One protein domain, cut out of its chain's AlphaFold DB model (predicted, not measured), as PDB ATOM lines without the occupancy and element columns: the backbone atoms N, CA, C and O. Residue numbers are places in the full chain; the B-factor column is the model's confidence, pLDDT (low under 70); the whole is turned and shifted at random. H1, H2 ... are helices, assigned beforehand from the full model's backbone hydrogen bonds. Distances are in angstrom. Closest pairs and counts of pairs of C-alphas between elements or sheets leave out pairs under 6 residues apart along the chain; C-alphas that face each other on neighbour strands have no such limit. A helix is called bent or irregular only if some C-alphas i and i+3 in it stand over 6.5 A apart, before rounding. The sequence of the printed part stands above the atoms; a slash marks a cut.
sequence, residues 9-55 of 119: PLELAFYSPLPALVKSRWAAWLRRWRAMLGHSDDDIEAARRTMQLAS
ATOM      1  N   PRO A   9      67.912  88.164  78.691       83.12
ATOM      2  CA  PRO A   9      67.679  87.296  77.531       83.12
ATOM      3  C   PRO A   9      68.885  86.425  77.163       83.12
ATOM      4  O   PRO A   9      68.721  85.316  76.662       83.12
ATOM      5  N   LEU A  10      70.100  86.913  77.418       84.12
ATOM      6  CA  LEU A  10      71.325  86.181  77.133       84.12
ATOM      7  C   LEU A  10      71.623  85.134  78.214       84.12
ATOM      8  O   LEU A  10      72.201  84.098  77.907       84.12
ATOM      9  N   GLU A  11      71.182  85.343  79.458       84.19
ATOM     10  CA  GLU A  11      71.296  84.318  80.504       84.19
ATOM     11  C   GLU A  11      70.502  83.048  80.155       84.19
ATOM     12  O   GLU A  11      70.990  81.942  80.382       84.19
ATOM     13  N   LEU A  12      69.338  83.189  79.506       82.31
ATOM     14  CA  LEU A  12      68.518  82.059  79.043       82.31
ATOM     15  C   LEU A  12      69.201  81.214  77.951       82.31
ATOM     16  O   LEU A  12      68.864  80.041  77.762       82.31
ATOM     17  N   ALA A  13      70.183  81.780  77.244       84.31
ATOM     18  CA  ALA A  13      70.897  81.083  76.181       84.31
ATOM     19  C   ALA A  13      71.878  80.019  76.714       84.31
ATOM     20  O   ALA A  13      72.181  79.063  76.000       84.31
ATOM     21  N   PHE A  14      72.355  80.131  77.962       87.38
ATOM     22  CA  PHE A  14      73.361  79.219  78.523       87.38
ATOM     23  C   PHE A  14      72.737  78.021  79.242       87.38
ATOM     24  O   PHE A  14      71.839  78.173  80.070       87.38
ATOM     25  N   TYR A  15      73.245  76.815  78.965       83.12
ATOM     26  CA  TYR A  15      72.770  75.560  79.572       83.12
ATOM     27  C   TYR A  15      72.983  75.476  81.087       83.12
ATOM     28  O   TYR A  15      72.246  74.766  81.765       83.12
ATOM     29  N   SER A  16      73.954  76.215  81.615       86.62
ATOM     30  CA  SER A  16      74.262  76.290  83.038       86.62
ATOM     31  C   SER A  16      74.609  77.727  83.441       86.62
ATOM     32  O   SER A  16      75.000  78.533  82.587       86.62
ATOM     33  N   PRO A  17      74.477  78.077  84.734       86.62
ATOM     34  CA  PRO A  17      74.900  79.378  85.226       86.62
ATOM     35  C   PRO A  17      76.381  79.630  84.928       86.62
ATOM     36  O   PRO A  17      77.247  78.817  85.252       86.62
ATOM     37  N   LEU A  18      76.677  80.781  84.329       87.94
ATOM     38  CA  LEU A  18      78.053  81.166  84.032       87.94
ATOM     39  C   LEU A  18      78.810  81.589  85.304       87.94
ATOM     40  O   LEU A  18      78.261  82.361  86.100       87.94
ATOM     41  N   PRO A  19      80.092  81.200  85.460       91.56
ATOM     42  CA  PRO A  19      80.963  81.746  86.498       91.56
ATOM     43  C   PRO A  19      81.069  83.274  86.406       91.56
ATOM     44  O   PRO A  19      81.067  83.835  85.307       91.56
ATOM     45  N   ALA A  20      81.249  83.952  87.544       89.69
ATOM     46  CA  ALA A  20      81.293  85.417  87.610       89.69
ATOM     47  C   ALA A  20      82.324  86.037  86.647       89.69
ATOM     48  O   ALA A  20      82.012  86.977  85.919       89.69
ATOM     49  N   LEU A  21      83.527  85.456  86.559       90.75
ATOM     50  CA  LEU A  21      84.564  85.915  85.628       90.75
ATOM     51  C   LEU A  21      84.106  85.846  84.161       90.75
ATOM     52  O   LEU A  21      84.388  86.750  83.374       90.75
ATOM     53  N   VAL A  22      83.390  84.784  83.786       91.19
ATOM     54  CA  VAL A  22      82.882  84.593  82.422       91.19
ATOM     55  C   VAL A  22      81.762  85.592  82.125       91.19
ATOM     56  O   VAL A  22      81.776  86.197  81.053       91.19
ATOM     57  N   LYS A  23      80.861  85.849  83.085       90.75
ATOM     58  CA  LYS A  23      79.835  86.904  82.971       90.75
ATOM     59  C   LYS A  23      80.465  88.277  82.717       90.75
ATOM     60  O   LYS A  23      80.067  88.961  81.777       90.75
ATOM     61  N   SER A  24      81.504  88.638  83.470       90.00
ATOM     62  CA  SER A  24      82.214  89.913  83.294       90.00
ATOM     63  C   SER A  24      82.877  90.037  81.920       90.00
ATOM     64  O   SER A  24      82.830  91.102  81.302       90.00
ATOM     65  N   ARG A  25      83.469  88.949  81.401       92.62
ATOM     66  CA  ARG A  25      84.065  88.927  80.053       92.62
ATOM     67  C   ARG A  25      83.009  89.104  78.965       92.62
ATOM     68  O   ARG A  25      83.224  89.897  78.050       92.62
ATOM     69  N   TRP A  26      81.867  88.431  79.092       92.81
ATOM     70  CA  TRP A  26      80.730  88.613  78.190       92.81
ATOM     71  C   TRP A  26      80.196  90.044  78.211       92.81
ATOM     72  O   TRP A  26      80.050  90.649  77.153       92.81
ATOM     73  N   ALA A  27      79.962  90.614  79.395       90.62
ATOM     74  CA  ALA A  27      79.483  91.989  79.530       90.62
ATOM     75  C   ALA A  27      80.467  92.997  78.911       90.62
ATOM     76  O   ALA A  27      80.064  93.910  78.187       90.62
ATOM     77  N   ALA A  28      81.773  92.812  79.134       92.00
ATOM     78  CA  ALA A  28      82.803  93.648  78.523       92.00
ATOM     79  C   ALA A  28      82.817  93.534  76.990       92.00
ATOM     80  O   ALA A  28      82.915  94.554  76.307       92.00
ATOM     81  N   TRP A  29      82.695  92.319  76.452       94.25
ATOM     82  CA  TRP A  29      82.628  92.090  75.011       94.25
ATOM     83  C   TRP A  29      81.367  92.705  74.390       94.25
ATOM     84  O   TRP A  29      81.484  93.439  73.413       94.25
ATOM     85  N   LEU A  30      80.192  92.514  74.997       92.19
ATOM     86  CA  LEU A  30      78.927  93.087  74.524       92.19
ATOM     87  C   LEU A  30      78.952  94.611  74.484       92.19
ATOM     88  O   LEU A  30      78.453  95.200  73.531       92.19
ATOM     89  N   ARG A  31      79.553  95.261  75.491       89.44
ATOM     90  CA  ARG A  31      79.713  96.722  75.489       89.44
ATOM     91  C   ARG A  31      80.564  97.195  74.314       89.44
ATOM     92  O   ARG A  31      80.187  98.153  73.648       89.44
ATOM     93  N   ARG A  32      81.676  96.506  74.033       92.38
ATOM     94  CA  ARG A  32      82.534  96.819  72.877       92.38
ATOM     95  C   ARG A  32      81.803  96.579  71.563       92.38
ATOM     96  O   ARG A  32      81.842  97.439  70.696       92.38
ATOM     97  N   TRP A  33      81.114  95.448  71.436       91.81
ATOM     98  CA  TRP A  33      80.323  95.128  70.251       91.81
ATOM     99  C   TRP A  33      79.226  96.161  69.996       91.81
ATOM    100  O   TRP A  33      79.137  96.683  68.891       91.81
ATOM    101  N   ARG A  34      78.467  96.546  71.029       88.94
ATOM    102  CA  ARG A  34      77.425  97.572  70.916       88.94
ATOM    103  C   ARG A  34      77.989  98.930  70.503       88.94
ATOM    104  O   ARG A  34      77.373  99.594  69.683       88.94
ATOM    105  N   ALA A  35      79.160  99.313  71.013       90.06
ATOM    106  CA  ALA A  35      79.826 100.555  70.612       90.06
ATOM    107  C   ALA A  35      80.255 100.569  69.130       90.06
ATOM    108  O   ALA A  35      80.456 101.643  68.570       90.06
ATOM    109  N   MET A  36      80.383  99.404  68.478       90.94
ATOM    110  CA  MET A  36      80.676  99.316  67.041       90.94
ATOM    111  C   MET A  36      79.434  99.474  66.150       90.94
ATOM    112  O   MET A  36      79.594  99.697  64.955       90.94
ATOM    113  N   LEU A  37      78.215  99.356  66.691       87.88
ATOM    114  CA  LEU A  37      76.972  99.402  65.906       87.88
ATOM    115  C   LEU A  37      76.529 100.822  65.518       87.88
ATOM    116  O   LEU A  37      75.549 100.958  64.798       87.88
ATOM    117  N   GLY A  38      77.232 101.854  65.987       85.94
ATOM    118  CA  GLY A  38      76.838 103.253  65.833       85.94
ATOM    119  C   GLY A  38      76.414 103.880  67.160       85.94
ATOM    120  O   GLY A  38      76.424 103.230  68.208       85.94
ATOM    121  N   HIS A  39      76.094 105.172  67.116       84.62
ATOM    122  CA  HIS A  39      75.766 105.961  68.312       84.62
ATOM    123  C   HIS A  39      74.348 106.536  68.275       84.62
ATOM    124  O   HIS A  39      73.859 106.970  69.318       84.62
ATOM    125  N   SER A  40      73.700 106.553  67.106       90.25
ATOM    126  CA  SER A  40      72.317 107.003  66.975       90.25
ATOM    127  C   SER A  40      71.336 105.845  67.155       90.25
ATOM    128  O   SER A  40      71.662 104.684  66.893       90.25
ATOM    129  N   ASP A  41      70.115 106.164  67.582       89.56
ATOM    130  CA  ASP A  41      69.036 105.176  67.662       89.56
ATOM    131  C   ASP A  41      68.691 104.605  66.274       89.56
ATOM    132  O   ASP A  41      68.374 103.420  66.159       89.56
ATOM    133  N   ASP A  42      68.847 105.409  65.218       92.88
ATOM    134  CA  ASP A  42      68.633 104.989  63.831       92.88
ATOM    135  C   ASP A  42      69.661 103.937  63.379       92.88
ATOM    136  O   ASP A  42      69.281 102.941  62.759       92.88
ATOM    137  N   ASP A  43      70.945 104.098  63.735       91.75
ATOM    138  CA  ASP A  43      71.992 103.108  63.426       91.75
ATOM    139  C   ASP A  43      71.688 101.762  64.098       91.75
ATOM    140  O   ASP A  43      71.773 100.695  63.482       91.75
ATOM    141  N   ILE A  44      71.291 101.816  65.374       91.19
ATOM    142  CA  ILE A  44      70.964 100.631  66.172       91.19
ATOM    143  C   ILE A  44      69.737  99.921  65.592       91.19
ATOM    144  O   ILE A  44      69.728  98.693  65.478       91.19
ATOM    145  N   GLU A  45      68.708 100.672  65.206       92.38
ATOM    146  CA  GLU A  45      67.490 100.129  64.609       92.38
ATOM    147  C   GLU A  45      67.755  99.519  63.222       92.38
ATOM    148  O   GLU A  45      67.263  98.428  62.916       92.38
ATOM    149  N   ALA A  46      68.589 100.158  62.397       93.56
ATOM    150  CA  ALA A  46      69.014  99.619  61.107       93.56
ATOM    151  C   ALA A  46      69.820  98.317  61.266       93.56
ATOM    152  O   ALA A  46      69.562  97.327  60.566       93.56
ATOM    153  N   ALA A  47      70.750  98.278  62.227       92.62
ATOM    154  CA  ALA A  47      71.498  97.072  62.569       92.62
ATOM    155  C   ALA A  47      70.559  95.954  63.045       92.62
ATOM    156  O   ALA A  47      70.658  94.823  62.566       92.62
ATOM    157  N   ARG A  48      69.593  96.270  63.917       91.56
ATOM    158  CA  ARG A  48      68.592  95.316  64.415       91.56
ATOM    159  C   ARG A  48      67.796  94.687  63.274       91.56
ATOM    160  O   ARG A  48      67.689  93.463  63.222       91.56
ATOM    161  N   ARG A  49      67.275  95.492  62.344       92.06
ATOM    162  CA  ARG A  49      66.524  94.998  61.172       92.06
ATOM    163  C   ARG A  49      67.377  94.092  60.293       92.06
ATOM    164  O   ARG A  49      66.932  93.017  59.905       92.06
ATOM    165  N   THR A  50      68.619  94.494  60.034       92.94
ATOM    166  CA  THR A  50      69.567  93.691  59.247       92.94
ATOM    167  C   THR A  50      69.837  92.344  59.918       92.94
ATOM    168  O   THR A  50      69.786  91.302  59.269       92.94
ATOM    169  N   MET A  51      70.056  92.342  61.235       91.56
ATOM    170  CA  MET A  51      70.270  91.117  62.006       91.56
ATOM    171  C   MET A  51      69.047  90.195  61.980       91.56
ATOM    172  O   MET A  51      69.221  88.990  61.825       91.56
ATOM    173  N   GLN A  52      67.833  90.743  62.093       90.69
ATOM    174  CA  GLN A  52      66.586  89.972  62.027       90.69
ATOM    175  C   GLN A  52      66.365  89.316  60.661       90.69
ATOM    176  O   GLN A  52      65.883  88.193  60.604       90.69
ATOM    177  N   LEU A  53      66.764  89.976  59.572       90.44
ATOM    178  CA  LEU A  53      66.660  89.421  58.218       90.44
ATOM    179  C   LEU A  53      67.751  88.388  57.902       90.44
ATOM    180  O   LEU A  53      67.557  87.532  57.046       90.44
ATOM    181  N   ALA A  54      68.902  88.468  58.573       92.12
ATOM    182  CA  ALA A  54      70.020  87.552  58.356       92.12
ATOM    183  C   ALA A  54      70.005  86.338  59.301       92.12
ATOM    184  O   ALA A  54      70.522  85.278  58.949       92.12
ATOM    185  N   SER A  55      69.418  86.473  60.495       90.50
ATOM    186  CA  SER A  55      69.433  85.446  61.542       90.50
ATOM    187  C   SER A  55      68.055  84.794  61.671       90.50
ATOM    188  O   SER A  55      67.149  85.420  62.222       90.50
TER     189      SER A  55
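What this domain is: This is residues 9 to 55 of the 119 residues of the protein "Selenoprotein O" of Chrysotila carterae (UniProt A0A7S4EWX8). A long helix, H1, makes the base of an open U: after H1 a turn at residues 37 to 40 leads into a second helix, H2, which forms one arm, and before H1 residues 12 to 17 stick out as the other arm. The middle between the arms is largely empty, and residues 9 to 11 fold back from the second arm into this open side. The printed part has 47 residues with two named helices, in the order H1, H2, and no named strand; the class is all helix. It is loose, with a radius of gyration of the C-alphas of 13.2 A, and elongated, spanning 34 by 21 by 13 A.

Where its parts are: H1 is residues 20 to 36, 24.8 A from first to last C-alpha, and begins with C-alpha 20 at (81.293, 85.417, 87.610). H2 is residues 41 to 54, 20.0 A long by the same measure, and ends with C-alpha 54 at (70.020, 87.552, 58.356). Before H1, residues 9 to 19 hold no named element; C-alpha 9 is at (67.679, 87.296, 77.531).

How they stand to each other: H1, the longest helix, is joined to H2 by a tight link of 4 residues. H1 and H2 are apart, with no C-alpha of the one within 8 A of the other. Residues 27 to 33, which belong to H1, stand free. Residues 49 to 55, of which 49 to 54 belong to H2, also stand free. Residues 12 to 17, before H1, stand free as well. In H1 and H2 every O i to N i+4 pair is within hydrogen-bond range, and neither helix is bent.

The domain as a whole: The two C-alphas farthest apart are those of Ser 16 and Asp 42, at 35.0 A. The C-alphas of Pro 9 and Ser 55, the first and last printed, are 16.2 A apart. The printed part has no cut. The mean pLDDT of the printed part is 89.7, and no printed residue is under 70.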